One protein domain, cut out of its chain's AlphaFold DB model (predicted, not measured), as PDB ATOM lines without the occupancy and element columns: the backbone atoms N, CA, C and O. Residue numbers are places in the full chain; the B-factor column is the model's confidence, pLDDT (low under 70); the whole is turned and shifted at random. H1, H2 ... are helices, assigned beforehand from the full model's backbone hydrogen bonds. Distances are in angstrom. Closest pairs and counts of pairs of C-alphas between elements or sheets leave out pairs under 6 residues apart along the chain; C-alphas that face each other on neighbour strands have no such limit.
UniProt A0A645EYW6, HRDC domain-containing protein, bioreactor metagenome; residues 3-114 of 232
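What this domain is: This is residues 3 to 114 of the 232 residues of the protein "HRDC domain-containing protein" of bioreactor metagenome (UniProt A0A645EYW6). Three long helices, H1, H2 and H3, run back and forth in a rod-shaped, loosely built stack, with H2 packed between H1 and H3, and the short H4 folds back on the last part of H3. The loop of residues 30 to 35, between H1 and H2, sticks out at one end of the rod. The printed part has 112 residues, with four named helices in the order H1, H2, H3, H4 and no named strand, and its class is all helix. It is loose, with a radius of gyration of the C-alphas of 17.3 A, and it spans 60 by 29 by 19 A.

How they stand to each other: H2, residues 36 to 62, touches H1, residues 3 to 29, at a shallow tilt of 10 degrees, opposite ways; the closest C-alphas are those of Gln 10 and Leu 57, 6.7 A apart. H2 also touches H3, residues 71 to 97, at a shallow tilt of 27 degrees, opposite ways, with the C-alphas of Thr 51 and Asp 92 the closest at 5.3 A. H3, with residues 90 to 97 alone, touches H4, residues 104 to 112, at a steep tilt of 42 degrees, opposite ways; the closest C-alphas, of Leu 94 and Lys 111, are 6.6 A apart. Each of these three pairs is a helical hairpin. H1 is apart from H3 and H4, and H2 is apart from H4. In H1, H2, H3 and H4 every O i to N i+4 pair is within hydrogen-bond range.

Where its parts are: H1 is 39.2 A long and begins at C-alpha 3, (68.924, 58.576, 130.303). H2 and H3 are each 38.2 A long, and C-alpha 71, where H3 begins, is at (81.644, 44.035, 124.049). H4 is 12.2 A long and ends at C-alpha 112, (87.769, 52.174, 155.439).

The domain as a whole: The two C-alphas farthest apart, of Ser 32 and Asp 69, are 60.7 A apart. The printed part has no cut, and its three links are short. The mean pLDDT of the printed part is 89.9, and no printed residue is under 70.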
ATOM      1  N   PHE A   3      68.383  59.135 129.062       80.81
ATOM      2  CA  PHE A   3      68.924  58.576 130.303       80.81
ATOM      3  C   PHE A   3      70.218  59.260 130.777       80.81
ATOM      4  O   PHE A   3      70.278  59.777 131.886       80.81
ATOM      5  N   LEU A   4      71.238  59.322 129.913       85.25
ATOM      6  CA  LEU A   4      72.512  59.967 130.249       85.25
ATOM      7  C   LEU A   4      72.345  61.470 130.491       85.25
ATOM      8  O   LEU A   4      73.024  62.029 131.342       85.25
ATOM      9  N   LYS A   5      71.412  62.113 129.777       86.12
ATOM     10  CA  LYS A   5      71.099  63.529 129.991       86.12
ATOM     11  C   LYS A   5      70.452  63.764 131.362       86.12
ATOM     12  O   LYS A   5      70.790  64.745 132.010       86.12
ATOM     13  N   ASN A   6      69.585  62.855 131.818       84.38
ATOM     14  CA  ASN A   6      69.010  62.890 133.165       84.38
ATOM     15  C   ASN A   6      70.095  62.734 134.247       84.38
ATOM     16  O   ASN A   6      70.175  63.558 135.152       84.38
ATOM     17  N   ILE A   7      70.989  61.746 134.107       90.75
ATOM     18  CA  ILE A   7      72.140  61.574 135.017       90.75
ATOM     19  C   ILE A   7      72.989  62.846 135.066       90.75
ATOM     20  O   ILE A   7      73.318  63.331 136.143       90.75
ATOM     21  N   GLN A   8      73.321  63.404 133.900       93.62
ATOM     22  CA  GLN A   8      74.108  64.629 133.815       93.62
ATOM     23  C   GLN A   8      73.408  65.800 134.512       93.62
ATOM     24  O   GLN A   8      74.060  66.549 135.228       93.62
ATOM     25  N   GLN A   9      72.096  65.960 134.331       91.00
ATOM     26  CA  GLN A   9      71.336  67.033 134.969       91.00
ATOM     27  C   GLN A   9      71.346  66.913 136.499       91.00
ATOM     28  O   GLN A   9      71.584  67.909 137.176       91.00
ATOM     29  N   GLN A  10      71.154  65.706 137.035       92.00
ATOM     30  CA  GLN A  10      71.228  65.458 138.479       92.00
ATOM     31  C   GLN A  10      72.635  65.723 139.036       92.00
ATOM     32  O   GLN A  10      72.778  66.319 140.100       92.00
ATOM     33  N   LEU A  11      73.686  65.340 138.299       94.56
ATOM     34  CA  LEU A  11      75.073  65.633 138.676       94.56
ATOM     35  C   LEU A  11      75.377  67.136 138.672       94.56
ATOM     36  O   LEU A  11      76.051  67.617 139.576       94.56
ATOM     37  N   VAL A  12      74.871  67.879 137.685       95.12
ATOM     38  CA  VAL A  12      75.031  69.341 137.621       95.12
ATOM     39  C   VAL A  12      74.307  70.028 138.780       95.12
ATOM     40  O   VAL A  12      74.855  70.954 139.367       95.12
ATOM     41  N   GLU A  13      73.105  69.571 139.143       92.19
ATOM     42  CA  GLU A  13      72.388  70.095 140.314       92.19
ATOM     43  C   GLU A  13      73.180  69.846 141.610       92.19
ATOM     44  O   GLU A  13      73.341  70.755 142.426       92.19
ATOM     45  N   LEU A  14      73.718  68.633 141.778       93.44
ATOM     46  CA  LEU A  14      74.578  68.286 142.911       93.44
ATOM     47  C   LEU A  14      75.827  69.175 142.983       93.44
ATOM     48  O   LEU A  14      76.184  69.624 144.071       93.44
ATOM     49  N   ASP A  15      76.475  69.440 141.850       94.62
ATOM     50  CA  ASP A  15      77.688  70.261 141.776       94.62
ATOM     51  C   ASP A  15      77.421  71.748 142.066       94.62
ATOM     52  O   ASP A  15      78.162  72.371 142.831       94.62
ATOM     53  N   ASP A  16      76.328  72.307 141.539       94.56
ATOM     54  CA  ASP A  16      75.937  73.701 141.792       94.56
ATOM     55  C   ASP A  16      75.647  73.938 143.282       94.56
ATOM     56  O   ASP A  16      76.174  74.873 143.900       94.56
ATOM     57  N   ILE A  17      74.859  73.054 143.900       94.50
ATOM     58  CA  ILE A  17      74.559  73.155 145.333       94.50
ATOM     59  C   ILE A  17      75.796  72.834 146.182       94.50
ATOM     60  O   ILE A  17      76.050  73.528 147.169       94.50
ATOM     61  N   GLY A  18      76.606  71.850 145.779       95.25
ATOM     62  CA  GLY A  18      77.890  71.524 146.409       95.25
ATOM     63  C   GLY A  18      78.839  72.716 146.448       95.25
ATOM     64  O   GLY A  18      79.409  73.029 147.496       95.25
ATOM     65  N   SER A  19      78.942  73.439 145.338       95.75
ATOM     66  CA  SER A  19      79.771  74.638 145.222       95.75
ATOM     67  C   SER A  19      79.289  75.749 146.151       95.75
ATOM     68  O   SER A  19      80.094  76.336 146.877       95.75
ATOM     69  N   LYS A  20      77.977  76.011 146.196       95.62
ATOM     70  CA  LYS A  20      77.388  77.009 147.108       95.62
ATOM     71  C   LYS A  20      77.597  76.638 148.575       95.62
ATOM     72  O   LYS A  20      77.973  77.493 149.378       95.62
ATOM     73  N   PHE A  21      77.397  75.367 148.920       95.00
ATOM     74  CA  PHE A  21      77.621  74.864 150.272       95.00
ATOM     75  C   PHE A  21      79.088  75.002 150.691       95.00
ATOM     76  O   PHE A  21      79.369  75.479 151.787       95.00
ATOM     77  N   ARG A  22      80.030  74.680 149.800       95.00
ATOM     78  CA  ARG A  22      81.460  74.857 150.065       95.00
ATOM     79  C   ARG A  22      81.812  76.307 150.401       95.00
ATOM     80  O   ARG A  22      82.455  76.537 151.419       95.00
ATOM     81  N   HIS A  23      81.344  77.271 149.608       95.38
ATOM     82  CA  HIS A  23      81.569  78.696 149.891       95.38
ATOM     83  C   HIS A  23      80.959  79.109 151.235       95.38
ATOM     84  O   HIS A  23      81.541  79.898 151.975       95.38
ATOM     85  N   GLN A  24      79.786  78.570 151.578       94.19
ATOM     86  CA  GLN A  24      79.162  78.824 152.871       94.19
ATOM     87  C   GLN A  24      80.024  78.312 154.031       94.19
ATOM     88  O   GLN A  24      80.233  79.052 154.989       94.19
ATOM     89  N   VAL A  25      80.541  77.086 153.938       91.88
ATOM     90  CA  VAL A  25      81.428  76.502 154.954       91.88
ATOM     91  C   VAL A  25      82.726  77.303 155.064       91.88
ATOM     92  O   VAL A  25      83.118  77.677 156.165       91.88
ATOM     93  N   GLU A  26      83.353  77.645 153.937       93.69
ATOM     94  CA  GLU A  26      84.555  78.488 153.912       93.69
ATOM     95  C   GLU A  26      84.304  79.836 154.607       93.69
ATOM     96  O   GLU A  26      85.112  80.258 155.432       93.69
ATOM     97  N   ASN A  27      83.160  80.482 154.364       92.62
ATOM     98  CA  ASN A  27      82.794  81.739 155.025       92.62
ATOM     99  C   ASN A  27      82.568  81.595 156.537       92.62
ATOM    100  O   ASN A  27      82.853  82.535 157.277       92.62
ATOM    101  N   ILE A  28      82.057  80.452 157.007       91.56
ATOM    102  CA  ILE A  28      81.905  80.182 158.446       91.56
ATOM    103  C   ILE A  28      83.284  80.143 159.115       91.56
ATOM    104  O   ILE A  28      83.482  80.811 160.126       91.56
ATOM    105  N   PHE A  29      84.249  79.449 158.509       90.62
ATOM    106  CA  PHE A  29      85.614  79.337 159.038       90.62
ATOM    107  C   PHE A  29      86.455  80.619 158.915       90.62
ATOM    108  O   PHE A  29      87.462  80.743 159.605       90.62
ATOM    109  N   HIS A  30      86.065  81.582 158.073       92.00
ATOM    110  CA  HIS A  30      86.738  82.888 157.988       92.00
ATOM    111  C   HIS A  30      86.345  83.863 159.112       92.00
ATOM    112  O   HIS A  30      86.971  84.917 159.247       92.00
ATOM    113  N   LYS A  31      85.310  83.560 159.906       88.19
ATOM    114  CA  LYS A  31      84.926  84.391 161.056       88.19
ATOM    115  C   LYS A  31      85.932  84.228 162.200       88.19
ATOM    116  O   LYS A  31      86.526  83.171 162.368       88.19
ATOM    117  N   SER A  32      86.108  85.286 162.997       80.19
ATOM    118  CA  SER A  32      87.054  85.325 164.127       80.19
ATOM    119  C   SER A  32      86.761  84.266 165.194       80.19
ATOM    120  O   SER A  32      87.687  83.738 165.802       80.19
ATOM    121  N   GLU A  33      85.481  83.952 165.386       88.94
ATOM    122  CA  GLU A  33      84.988  82.846 166.201       88.94
ATOM    123  C   GLU A  33      84.025  82.020 165.343       88.94
ATOM    124  O   GLU A  33      83.162  82.575 164.649       88.94
ATOM    125  N   VAL A  34      84.201  80.699 165.357       87.50
ATOM    126  CA  VAL A  34      83.327  79.769 164.640       87.50
ATOM    127  C   VAL A  34      82.097  79.507 165.499       87.50
ATOM    128  O   VAL A  34      82.198  79.059 166.635       87.50
ATOM    129  N   ASP A  35      80.931  79.787 164.929       89.56
ATOM    130  CA  ASP A  35      79.644  79.416 165.505       89.56
ATOM    131  C   ASP A  35      79.394  77.923 165.230       89.56
ATOM    132  O   ASP A  35      78.991  77.538 164.129       89.56
ATOM    133  N   GLU A  36      79.727  77.080 166.211       87.50
ATOM    134  CA  GLU A  36      79.628  75.614 166.124       87.50
ATOM    135  C   GLU A  36      78.179  75.123 165.976       87.50
ATOM    136  O   GLU A  36      77.935  74.119 165.298       87.50
ATOM    137  N   ASP A  37      77.213  75.846 166.551       89.31
ATOM    138  CA  ASP A  37      75.789  75.519 166.440       89.31
ATOM    139  C   ASP A  37      75.308  75.777 165.008       89.31
ATOM    140  O   ASP A  37      74.726  74.893 164.368       89.31
ATOM    141  N   PHE A  38      75.634  76.949 164.452       90.62
ATOM    142  CA  PHE A  38      75.312  77.270 163.062       90.62
ATOM    143  C   PHE A  38      76.040  76.352 162.071       90.62
ATOM    144  O   PHE A  38      75.453  75.920 161.076       90.62
ATOM    145  N   LEU A  39      77.311  76.020 162.323       90.00
ATOM    146  CA  LEU A  39      78.063  75.075 161.496       90.00
ATOM    147  C   LEU A  39      77.378  73.701 161.477       90.00
ATOM    148  O   LEU A  39      77.148  73.154 160.394       90.00
ATOM    149  N   SER A  40      77.009  73.181 162.649       89.06
ATOM    150  CA  SER A  40      76.318  71.894 162.790       89.06
ATOM    151  C   SER A  40      74.975  71.889 162.057       89.06
ATOM    152  O   SER A  40      74.721  70.983 161.259       89.06
ATOM    153  N   GLU A  41      74.164  72.943 162.208       91.56
ATOM    154  CA  GLU A  41      72.898  73.099 161.477       91.56
ATOM    155  C   GLU A  41      73.111  73.034 159.954       91.56
ATOM    156  O   GLU A  41      72.380  72.355 159.222       91.56
ATOM    157  N   ARG A  42      74.143  73.719 159.450       91.75
ATOM    158  CA  ARG A  42      74.452  73.735 158.014       91.75
ATOM    159  C   ARG A  42      74.925  72.387 157.492       91.75
ATOM    160  O   ARG A  42      74.585  72.034 156.360       91.75
ATOM    161  N   LEU A  43      75.676  71.641 158.291       90.81
ATOM    162  CA  LEU A  43      76.137  70.300 157.943       90.81
ATOM    163  C   LEU A  43      74.990  69.290 157.931       90.81
ATOM    164  O   LEU A  43      74.910  68.496 156.993       90.81
ATOM    165  N   ASP A  44      74.068  69.364 158.889       90.44
ATOM    166  CA  ASP A  44      72.876  68.509 158.920       90.44
ATOM    167  C   ASP A  44      71.921  68.806 157.754       90.44
ATOM    168  O   ASP A  44      71.385  67.885 157.120       90.44
ATOM    169  N   ALA A  45      71.760  70.085 157.399       92.62
ATOM    170  CA  ALA A  45      70.991  70.486 156.225       92.62
ATOM    171  C   ALA A  45      71.627  69.960 154.926       92.62
ATOM    172  O   ALA A  45      70.934  69.403 154.069       92.62
ATOM    173  N   ALA A  46      72.950  70.099 154.785       92.06
ATOM    174  CA  ALA A  46      73.685  69.582 153.636       92.06
ATOM    175  C   ALA A  46      73.605  68.056 153.555       92.06
ATOM    176  O   ALA A  46      73.303  67.523 152.490       92.06
ATOM    177  N   LYS A  47      73.808  67.356 154.676       92.50
ATOM    178  CA  LYS A  47      73.660  65.903 154.774       92.50
ATOM    179  C   LYS A  47      72.300  65.470 154.246       92.50
ATOM    180  O   LYS A  47      72.261  64.695 153.299       92.50
ATOM    181  N   THR A  48      71.215  66.008 154.801       92.56
ATOM    182  CA  THR A  48      69.838  65.672 154.399       92.56
ATOM    183  C   THR A  48      69.601  65.897 152.904       92.56
ATOM    184  O   THR A  48      69.021  65.048 152.229       92.56
ATOM    185  N   PHE A  49      70.070  67.025 152.363       93.50
ATOM    186  CA  PHE A  49      69.914  67.341 150.944       93.50
ATOM    187  C   PHE A  49      70.707  66.384 150.041       93.50
ATOM    188  O   PHE A  49      70.159  65.813 149.094       93.50
ATOM    189  N   PHE A  50      72.001  66.208 150.319       95.19
ATOM    190  CA  PHE A  50      72.889  65.430 149.461       95.19
ATOM    191  C   PHE A  50      72.574  63.939 149.509       95.19
ATOM    192  O   PHE A  50      72.600  63.310 148.457       95.19
ATOM    193  N   THR A  51      72.237  63.369 150.669       93.19
ATOM    194  CA  THR A  51      71.873  61.943 150.757       93.19
ATOM    195  C   THR A  51      70.603  61.647 149.960       93.19
ATOM    196  O   THR A  51      70.587  60.691 149.189       93.19
ATOM    197  N   GLY A  52      69.586  62.516 150.028       89.94
ATOM    198  CA  GLY A  52      68.380  62.395 149.199       89.94
ATOM    199  C   GLY A  52      68.688  62.436 147.699       89.94
ATOM    200  O   GLY A  52      68.319  61.531 146.955       89.94
ATOM    201  N   LYS A  53      69.457  63.433 147.246       92.75
ATOM    202  CA  LYS A  53      69.824  63.563 145.824       92.75
ATOM    203  C   LYS A  53      70.737  62.442 145.326       92.75
ATOM    204  O   LYS A  53      70.604  61.991 144.189       92.75
ATOM    205  N   ILE A  54      71.667  61.980 146.161       95.38
ATOM    206  CA  ILE A  54      72.518  60.831 145.846       95.38
ATOM    207  C   ILE A  54      71.666  59.563 145.740       95.38
ATOM    208  O   ILE A  54      71.872  58.786 144.808       95.38
ATOM    209  N   HIS A  55      70.692  59.373 146.633       90.94
ATOM    210  CA  HIS A  55      69.757  58.256 146.560       90.94
ATOM    211  C   HIS A  55      69.017  58.236 145.213       90.94
ATOM    212  O   HIS A  55      69.134  57.250 144.479       90.94
ATOM    213  N   ASP A  56      68.381  59.344 144.826       84.56
ATOM    214  CA  ASP A  56      67.667  59.475 143.545       84.56
ATOM    215  C   ASP A  56      68.564  59.157 142.336       84.56
ATOM    216  O   ASP A  56      68.175  58.445 141.397       84.56
ATOM    217  N   LEU A  57      69.810  59.641 142.374       91.88
ATOM    218  CA  LEU A  57      70.782  59.385 141.321       91.88
ATOM    219  C   LEU A  57      71.189  57.911 141.279       91.88
ATOM    220  O   LEU A  57      71.226  57.316 140.201       91.88
ATOM    221  N   THR A  58      71.444  57.279 142.424       88.38
ATOM    222  CA  THR A  58      71.757  55.843 142.469       88.38
ATOM    223  C   THR A  58      70.589  54.977 141.986       88.38
ATOM    224  O   THR A  58      70.819  54.017 141.244       88.38
ATOM    225  N   GLU A  59      69.342  55.338 142.304       85.69
ATOM    226  CA  GLU A  59      68.145  54.682 141.757       85.69
ATOM    227  C   GLU A  59      68.015  54.899 140.246       85.69
ATOM    228  O   GLU A  59      67.635  53.976 139.519       85.69
ATOM    229  N   THR A  60      68.399  56.075 139.744       84.31
ATOM    230  CA  THR A  60      68.483  56.336 138.302       84.31
ATOM    231  C   THR A  60      69.506  55.406 137.640       84.31
ATOM    232  O   THR A  60      69.188  54.769 136.637       84.31
ATOM    233  N   LEU A  61      70.709  55.247 138.204       86.81
ATOM    234  CA  LEU A  61      71.755  54.377 137.636       86.81
ATOM    235  C   LEU A  61      71.312  52.910 137.518       86.81
ATOM    236  O   LEU A  61      71.591  52.264 136.503       86.81
ATOM    237  N   LYS A  62      70.562  52.405 138.507       84.75
ATOM    238  CA  LYS A  62      69.975  51.048 138.497       84.75
ATOM    239  C   LYS A  62      69.000  50.817 137.338       84.75
ATOM    240  O   LYS A  62      68.733  49.673 136.982       84.75
ATOM    241  N   GLN A  63      68.484  51.881 136.727       81.62
ATOM    242  CA  GLN A  63      67.489  51.826 135.652       81.62
ATOM    243  C   GLN A  63      68.093  51.973 134.248       81.62
ATOM    244  O   GLN A  63      67.362  52.231 133.292       81.62
ATOM    245  N   SER A  64      69.411  51.810 134.107       82.19
ATOM    246  CA  SER A  64      70.115  51.889 132.826       82.19
ATOM    247  C   SER A  64      69.428  51.086 131.702       82.19
ATOM    248  O   SER A  64      69.405  49.857 131.771       82.19
ATOM    249  N   PRO A  65      68.973  51.739 130.612       79.31
ATOM    250  CA  PRO A  65      68.371  51.066 129.459       79.31
ATOM    251  C   PRO A  65      69.398  50.682 128.377       79.31
ATOM    252  O   PRO A  65      69.012  50.281 127.283       79.31
ATOM    253  N   ALA A  66      70.695  50.898 128.618       82.00
ATOM    254  CA  ALA A  66      71.722  50.755 127.592       82.00
ATOM    255  C   ALA A  66      71.874  49.303 127.119       82.00
ATOM    256  O   ALA A  66      71.973  48.383 127.926       82.00
ATOM    257  N   THR A  67      71.963  49.125 125.803       80.19
ATOM    258  CA  THR A  67      72.235  47.845 125.142       80.19
ATOM    259  C   THR A  67      73.170  48.069 123.957       80.19
ATOM    260  O   THR A  67      72.995  49.034 123.213       80.19
ATOM    261  N   THR A  68      74.139  47.184 123.756       80.31
ATOM    262  CA  THR A  68      75.096  47.228 122.646       80.31
ATOM    263  C   THR A  68      75.618  45.825 122.335       80.31
ATOM    264  O   THR A  68      75.807  44.995 123.228       80.31
ATOM    265  N   ASP A  69      75.881  45.565 121.058       74.94
ATOM    266  CA  ASP A  69      76.495  44.326 120.570       74.94
ATOM    267  C   ASP A  69      78.032  44.369 120.575       74.94
ATOM    268  O   ASP A  69      78.685  43.322 120.558       74.94
ATOM    269  N   SER A  70      78.623  45.560 120.687       88.00
ATOM    270  CA  SER A  70      80.047  45.728 120.977       88.00
ATOM    271  C   SER A  70      80.339  45.420 122.450       88.00
ATOM    272  O   SER A  70      79.857  46.112 123.349       88.00
ATOM    273  N   ARG A  71      81.160  44.387 122.698       77.81
ATOM    274  CA  ARG A  71      81.644  44.035 124.049       77.81
ATOM    275  C   ARG A  71      82.437  45.164 124.686       77.81
ATOM    276  O   ARG A  71      82.251  45.420 125.866       77.81
ATOM    277  N   GLU A  72      83.285  45.822 123.903       87.88
ATOM    278  CA  GLU A  72      84.120  46.928 124.366       87.88
ATOM    279  C   GLU A  72      83.254  48.102 124.836       87.88
ATOM    280  O   GLU A  72      83.400  48.570 125.961       87.88
ATOM    281  N   ASN A  73      82.259  48.502 124.037       89.12
ATOM    282  CA  ASN A  73      81.339  49.576 124.423       89.12
ATOM    283  C   ASN A  73      80.506  49.199 125.654       89.12
ATOM    284  O   ASN A  73      80.284  50.041 126.522       89.12
ATOM    285  N   ALA A  74      80.050  47.943 125.743       81.31
ATOM    286  CA  ALA A  74      79.321  47.469 126.915       81.31
ATOM    287  C   ALA A  74      80.194  47.511 128.167       81.31
ATOM    288  O   ALA A  74      79.721  47.940 129.214       81.31
ATOM    289  N   GLN A  75      81.448  47.071 128.064       82.44
ATOM    290  CA  GLN A  75      82.394  47.090 129.169       82.44
ATOM    291  C   GLN A  75      82.660  48.524 129.632       82.44
ATOM    292  O   GLN A  75      82.399  48.825 130.791       82.44
ATOM    293  N   ASN A  76      83.038  49.424 128.719       91.62
ATOM    294  CA  ASN A  76      83.296  50.832 129.038       91.62
ATOM    295  C   ASN A  76      82.090  51.500 129.716       91.62
ATOM    296  O   ASN A  76      82.234  52.208 130.712       91.62
ATOM    297  N   TYR A  77      80.882  51.244 129.206       92.25
ATOM    298  CA  TYR A  77      79.651  51.747 129.807       92.25
ATOM    299  C   TYR A  77      79.402  51.166 131.205       92.25
ATOM    300  O   TYR A  77      79.149  51.911 132.153       92.25
ATOM    301  N   ASN A  78      79.466  49.838 131.339       86.62
ATOM    302  CA  ASN A  78      79.212  49.151 132.601       86.62
ATOM    303  C   ASN A  78      80.204  49.603 133.678       86.62
ATOM    304  O   ASN A  78      79.794  49.849 134.810       86.62
ATOM    305  N   ASP A  79      81.482  49.730 133.324       87.75
ATOM    306  CA  ASP A  79      82.546  50.145 134.235       87.75
ATOM    307  C   ASP A  79      82.356  51.602 134.670       87.75
ATOM    308  O   ASP A  79      82.445  51.899 135.863       87.75
ATOM    309  N   GLY A  80      81.980  52.495 133.748       95.00
ATOM    310  CA  GLY A  80      81.648  53.883 134.077       95.00
ATOM    311  C   GLY A  80      80.465  54.000 135.043       95.00
ATOM    312  O   GLY A  80      80.560  54.676 136.067       95.00
ATOM    313  N   ILE A  81      79.366  53.289 134.771       93.31
ATOM    314  CA  ILE A  81      78.173  53.306 135.632       93.31
ATOM    315  C   ILE A  81      78.458  52.682 137.008       93.31
ATOM    316  O   ILE A  81      78.014  53.220 138.023       93.31
ATOM    317  N   LYS A  82      79.224  51.583 137.072       88.56
ATOM    318  CA  LYS A  82      79.647  50.968 138.343       88.56
ATOM    319  C   LYS A  82      80.552  51.885 139.156       88.56
ATOM    320  O   LYS A  82      80.376  51.979 140.368       88.56
ATOM    321  N   THR A  83      81.492  52.559 138.499       95.44
ATOM    322  CA  THR A  83      82.392  53.518 139.151       95.44
ATOM    323  C   THR A  83      81.586  54.652 139.766       95.44
ATOM    324  O   THR A  83      81.696  54.903 140.964       95.44
ATOM    325  N   LEU A  84      80.688  55.255 138.981       96.62
ATOM    326  CA  LEU A  84      79.822  56.326 139.462       96.62
ATOM    327  C   LEU A  84      78.943  55.871 140.639       96.62
ATOM    328  O   LEU A  84      78.867  56.565 141.649       96.62
ATOM    329  N   PHE A  85      78.321  54.692 140.547       95.62
ATOM    330  CA  PHE A  85      77.523  54.134 141.644       95.62
ATOM    331  C   PHE A  85      78.351  53.928 142.922       95.62
ATOM    332  O   PHE A  85      77.892  54.268 144.013       95.62
ATOM    333  N   SER A  86      79.568  53.390 142.793       91.31
ATOM    334  CA  SER A  86      80.481  53.155 143.917       91.31
ATOM    335  C   SER A  86      80.864  54.463 144.617       91.31
ATOM    336  O   SER A  86      80.757  54.569 145.839       91.31
ATOM    337  N   GLU A  87      81.233  55.490 143.846       96.12
ATOM    338  CA  GLU A  87      81.586  56.805 144.389       96.12
ATOM    339  C   GLU A  87      80.415  57.481 145.105       96.12
ATOM    340  O   GLU A  87      80.594  58.063 146.178       96.12
ATOM    341  N   LEU A  88      79.219  57.413 144.520       96.50
ATOM    342  CA  LEU A  88      78.000  57.956 145.113       96.50
ATOM    343  C   LEU A  88      77.646  57.231 146.413       96.50
ATOM    344  O   LEU A  88      77.419  57.876 147.433       96.50
ATOM    345  N   SER A  89      77.692  55.900 146.402       94.19
ATOM    346  CA  SER A  89      77.400  55.077 147.581       94.19
ATOM    347  C   SER A  89      78.381  55.341 148.725       94.19
ATOM    348  O   SER A  89      77.975  55.403 149.883       94.19
ATOM    349  N   GLN A  90      79.668  55.547 148.421       95.44
ATOM    350  CA  GLN A  90      80.655  55.906 149.441       95.44
ATOM    351  C   GLN A  90      80.367  57.287 150.044       95.44
ATOM    352  O   GLN A  90      80.470  57.455 151.259       95.44
ATOM    353  N   LYS A  91      80.008  58.276 149.215       94.88
ATOM    354  CA  LYS A  91      79.662  59.627 149.685       94.88
ATOM    355  C   LYS A  91      78.416  59.610 150.566       94.88
ATOM    356  O   LYS A  91      78.461  60.183 151.650       94.88
ATOM    357  N   ASP A  92      77.358  58.915 150.152       94.75
ATOM    358  CA  ASP A  92      76.148  58.739 150.963       94.75
ATOM    359  C   ASP A  92      76.463  58.077 152.312       94.75
ATOM    360  O   ASP A  92      76.091  58.584 153.372       94.75
ATOM    361  N   TYR A  93      77.247  56.996 152.293       94.38
ATOM    362  CA  TYR A  93      77.676  56.322 153.513       94.38
ATOM    363  C   TYR A  93      78.453  57.256 154.453       94.38
ATOM    364  O   TYR A  93      78.169  57.305 155.652       94.38
ATOM    365  N   LEU A  94      79.405  58.028 153.920       93.69
ATOM    366  CA  LEU A  94      80.196  58.980 154.704       93.69
ATOM    367  C   LEU A  94      79.329  60.096 155.289       93.69
ATOM    368  O   LEU A  94      79.412  60.347 156.488       93.69
ATOM    369  N   LEU A  95      78.465  60.721 154.487       92.25
ATOM    370  CA  LEU A  95      77.548  61.770 154.950       92.25
ATOM    371  C   LEU A  95      76.649  61.273 156.089       92.25
ATOM    372  O   LEU A  95      76.369  62.002 157.039       92.25
ATOM    373  N   ASN A  96      76.229  60.010 156.037       91.31
ATOM    374  CA  ASN A  96      75.389  59.424 157.075       91.31
ATOM    375  C   ASN A  96      76.138  59.065 158.361       91.31
ATOM    376  O   ASN A  96      75.536  59.116 159.438       91.31
ATOM    377  N   LYS A  97      77.422  58.710 158.264       90.50
ATOM    378  CA  LYS A  97      78.224  58.192 159.382       90.50
ATOM    379  C   LYS A  97      79.134  59.221 160.042       90.50
ATOM    380  O   LYS A  97      79.539  58.997 161.180       90.50
ATOM    381  N   LEU A  98      79.472  60.307 159.353       86.56
ATOM    382  CA  LEU A  98      80.250  61.382 159.949       86.56
ATOM    383  C   LEU A  98      79.449  62.049 161.067       86.56
ATOM    384  O   LEU A  98      78.245  62.270 160.952       86.56
ATOM    385  N   GLN A  99      80.146  62.323 162.164       78.62
ATOM    386  CA  GLN A  99      79.603  62.956 163.357       78.62
ATOM    387  C   GLN A  99      80.408  64.214 163.655       78.62
ATOM    388  O   GLN A  99      81.603  64.269 163.352       78.62
ATOM    389  N   HIS A 100      79.739  65.193 164.260       76.00
ATOM    390  CA  HIS A 100      80.389  66.346 164.863       76.00
ATOM    391  C   HIS A 100      80.660  66.094 166.355       76.00
ATOM    392  O   HIS A 100      79.826  65.468 167.017       76.00
ATOM    393  N   PRO A 101      81.806  66.557 166.891       79.31
ATOM    394  CA  PRO A 101      82.881  67.271 166.191       79.31
ATOM    395  C   PRO A 101      83.664  66.371 165.218       79.31
ATOM    396  O   PRO A 101      83.840  65.174 165.446       79.31
ATOM    397  N   PHE A 102      84.128  66.956 164.112       82.94
ATOM    398  CA  PHE A 102      84.871  66.234 163.081       82.94
ATOM    399  C   PHE A 102      86.237  65.757 163.598       82.94
ATOM    400  O   PHE A 102      86.975  66.504 164.237       82.94
ATOM    401  N   SER A 103      86.612  64.527 163.246       87.56
ATOM    402  CA  SER A 103      87.959  63.984 163.443       87.56
ATOM    403  C   SER A 103      88.423  63.308 162.159       87.56
ATOM    404  O   SER A 103      87.684  62.544 161.528       87.56
ATOM    405  N   VAL A 104      89.677  63.574 161.793       88.75
ATOM    406  CA  VAL A 104      90.331  62.969 160.629       88.75
ATOM    407  C   VAL A 104      90.450  61.453 160.819       88.75
ATOM    408  O   VAL A 104      90.170  60.687 159.895       88.75
ATOM    409  N   GLU A 105      90.791  61.006 162.028       91.69
ATOM    410  CA  GLU A 105      90.887  59.592 162.396       91.69
ATOM    411  C   GLU A 105      89.536  58.884 162.252       91.69
ATOM    412  O   GLU A 105      89.459  57.801 161.657       91.69
ATOM    413  N   ASN A 106      88.457  59.507 162.738       89.31
ATOM    414  CA  ASN A 106      87.106  58.970 162.586       89.31
ATOM    415  C   ASN A 106      86.702  58.896 161.105       89.31
ATOM    416  O   ASN A 106      86.209  57.862 160.656       89.31
ATOM    417  N   TYR A 107      86.981  59.941 160.315       91.56
ATOM    418  CA  TYR A 107      86.705  59.940 158.875       91.56
ATOM    419  C   TYR A 107      87.365  58.756 158.161       91.56
ATOM    420  O   TYR A 107      86.687  58.030 157.432       91.56
ATOM    421  N   PHE A 108      88.661  58.515 158.385       92.00
ATOM    422  CA  PHE A 108      89.347  57.383 157.759       92.00
ATOM    423  C   PHE A 108      88.835  56.037 158.274       92.00
ATOM    424  O   PHE A 108      88.680  55.109 157.480       92.00
ATOM    425  N   THR A 109      88.514  55.931 159.566       92.19
ATOM    426  CA  THR A 109      87.946  54.709 160.160       92.19
ATOM    427  C   THR A 109      86.611  54.351 159.511       92.19
ATOM    428  O   THR A 109      86.419  53.225 159.042       92.19
ATOM    429  N   VAL A 110      85.707  55.326 159.411       91.50
ATOM    430  CA  VAL A 110      84.416  55.168 158.741       91.50
ATOM    431  C   VAL A 110      84.634  54.832 157.269       91.50
ATOM    432  O   VAL A 110      84.099  53.831 156.797       91.50
ATOM    433  N   LYS A 111      85.457  55.606 156.552       92.88
ATOM    434  CA  LYS A 111      85.723  55.403 155.122       92.88
ATOM    435  C   LYS A 111      86.255  54.006 154.814       92.88
ATOM    436  O   LYS A 111      85.792  53.384 153.865       92.88
ATOM    437  N   ASN A 112      87.187  53.505 155.619       91.50
ATOM    438  CA  ASN A 112      87.769  52.174 155.439       91.50
ATOM    439  C   ASN A 112      86.789  51.045 155.794       91.50
ATOM    440  O   ASN A 112      86.966  49.922 155.336       91.50
ATOM    441  N   SER A 113      85.750  51.344 156.577       91.50
ATOM    442  CA  SER A 113      84.670  50.406 156.906       91.50
ATOM    443  C   SER A 113      83.570  50.358 155.838       91.50
ATOM    444  O   SER A 113      82.616  49.593 155.976       91.50
ATOM    445  N   PHE A 114      83.654  51.192 154.797       91.81
ATOM    446  CA  PHE A 114      82.668  51.209 153.723       91.81
ATOM    447  C   PHE A 114      82.708  49.913 152.912       91.81
ATOM    448  O   PHE A 114      83.759  49.483 152.435       91.81
TER     449      PHE A 114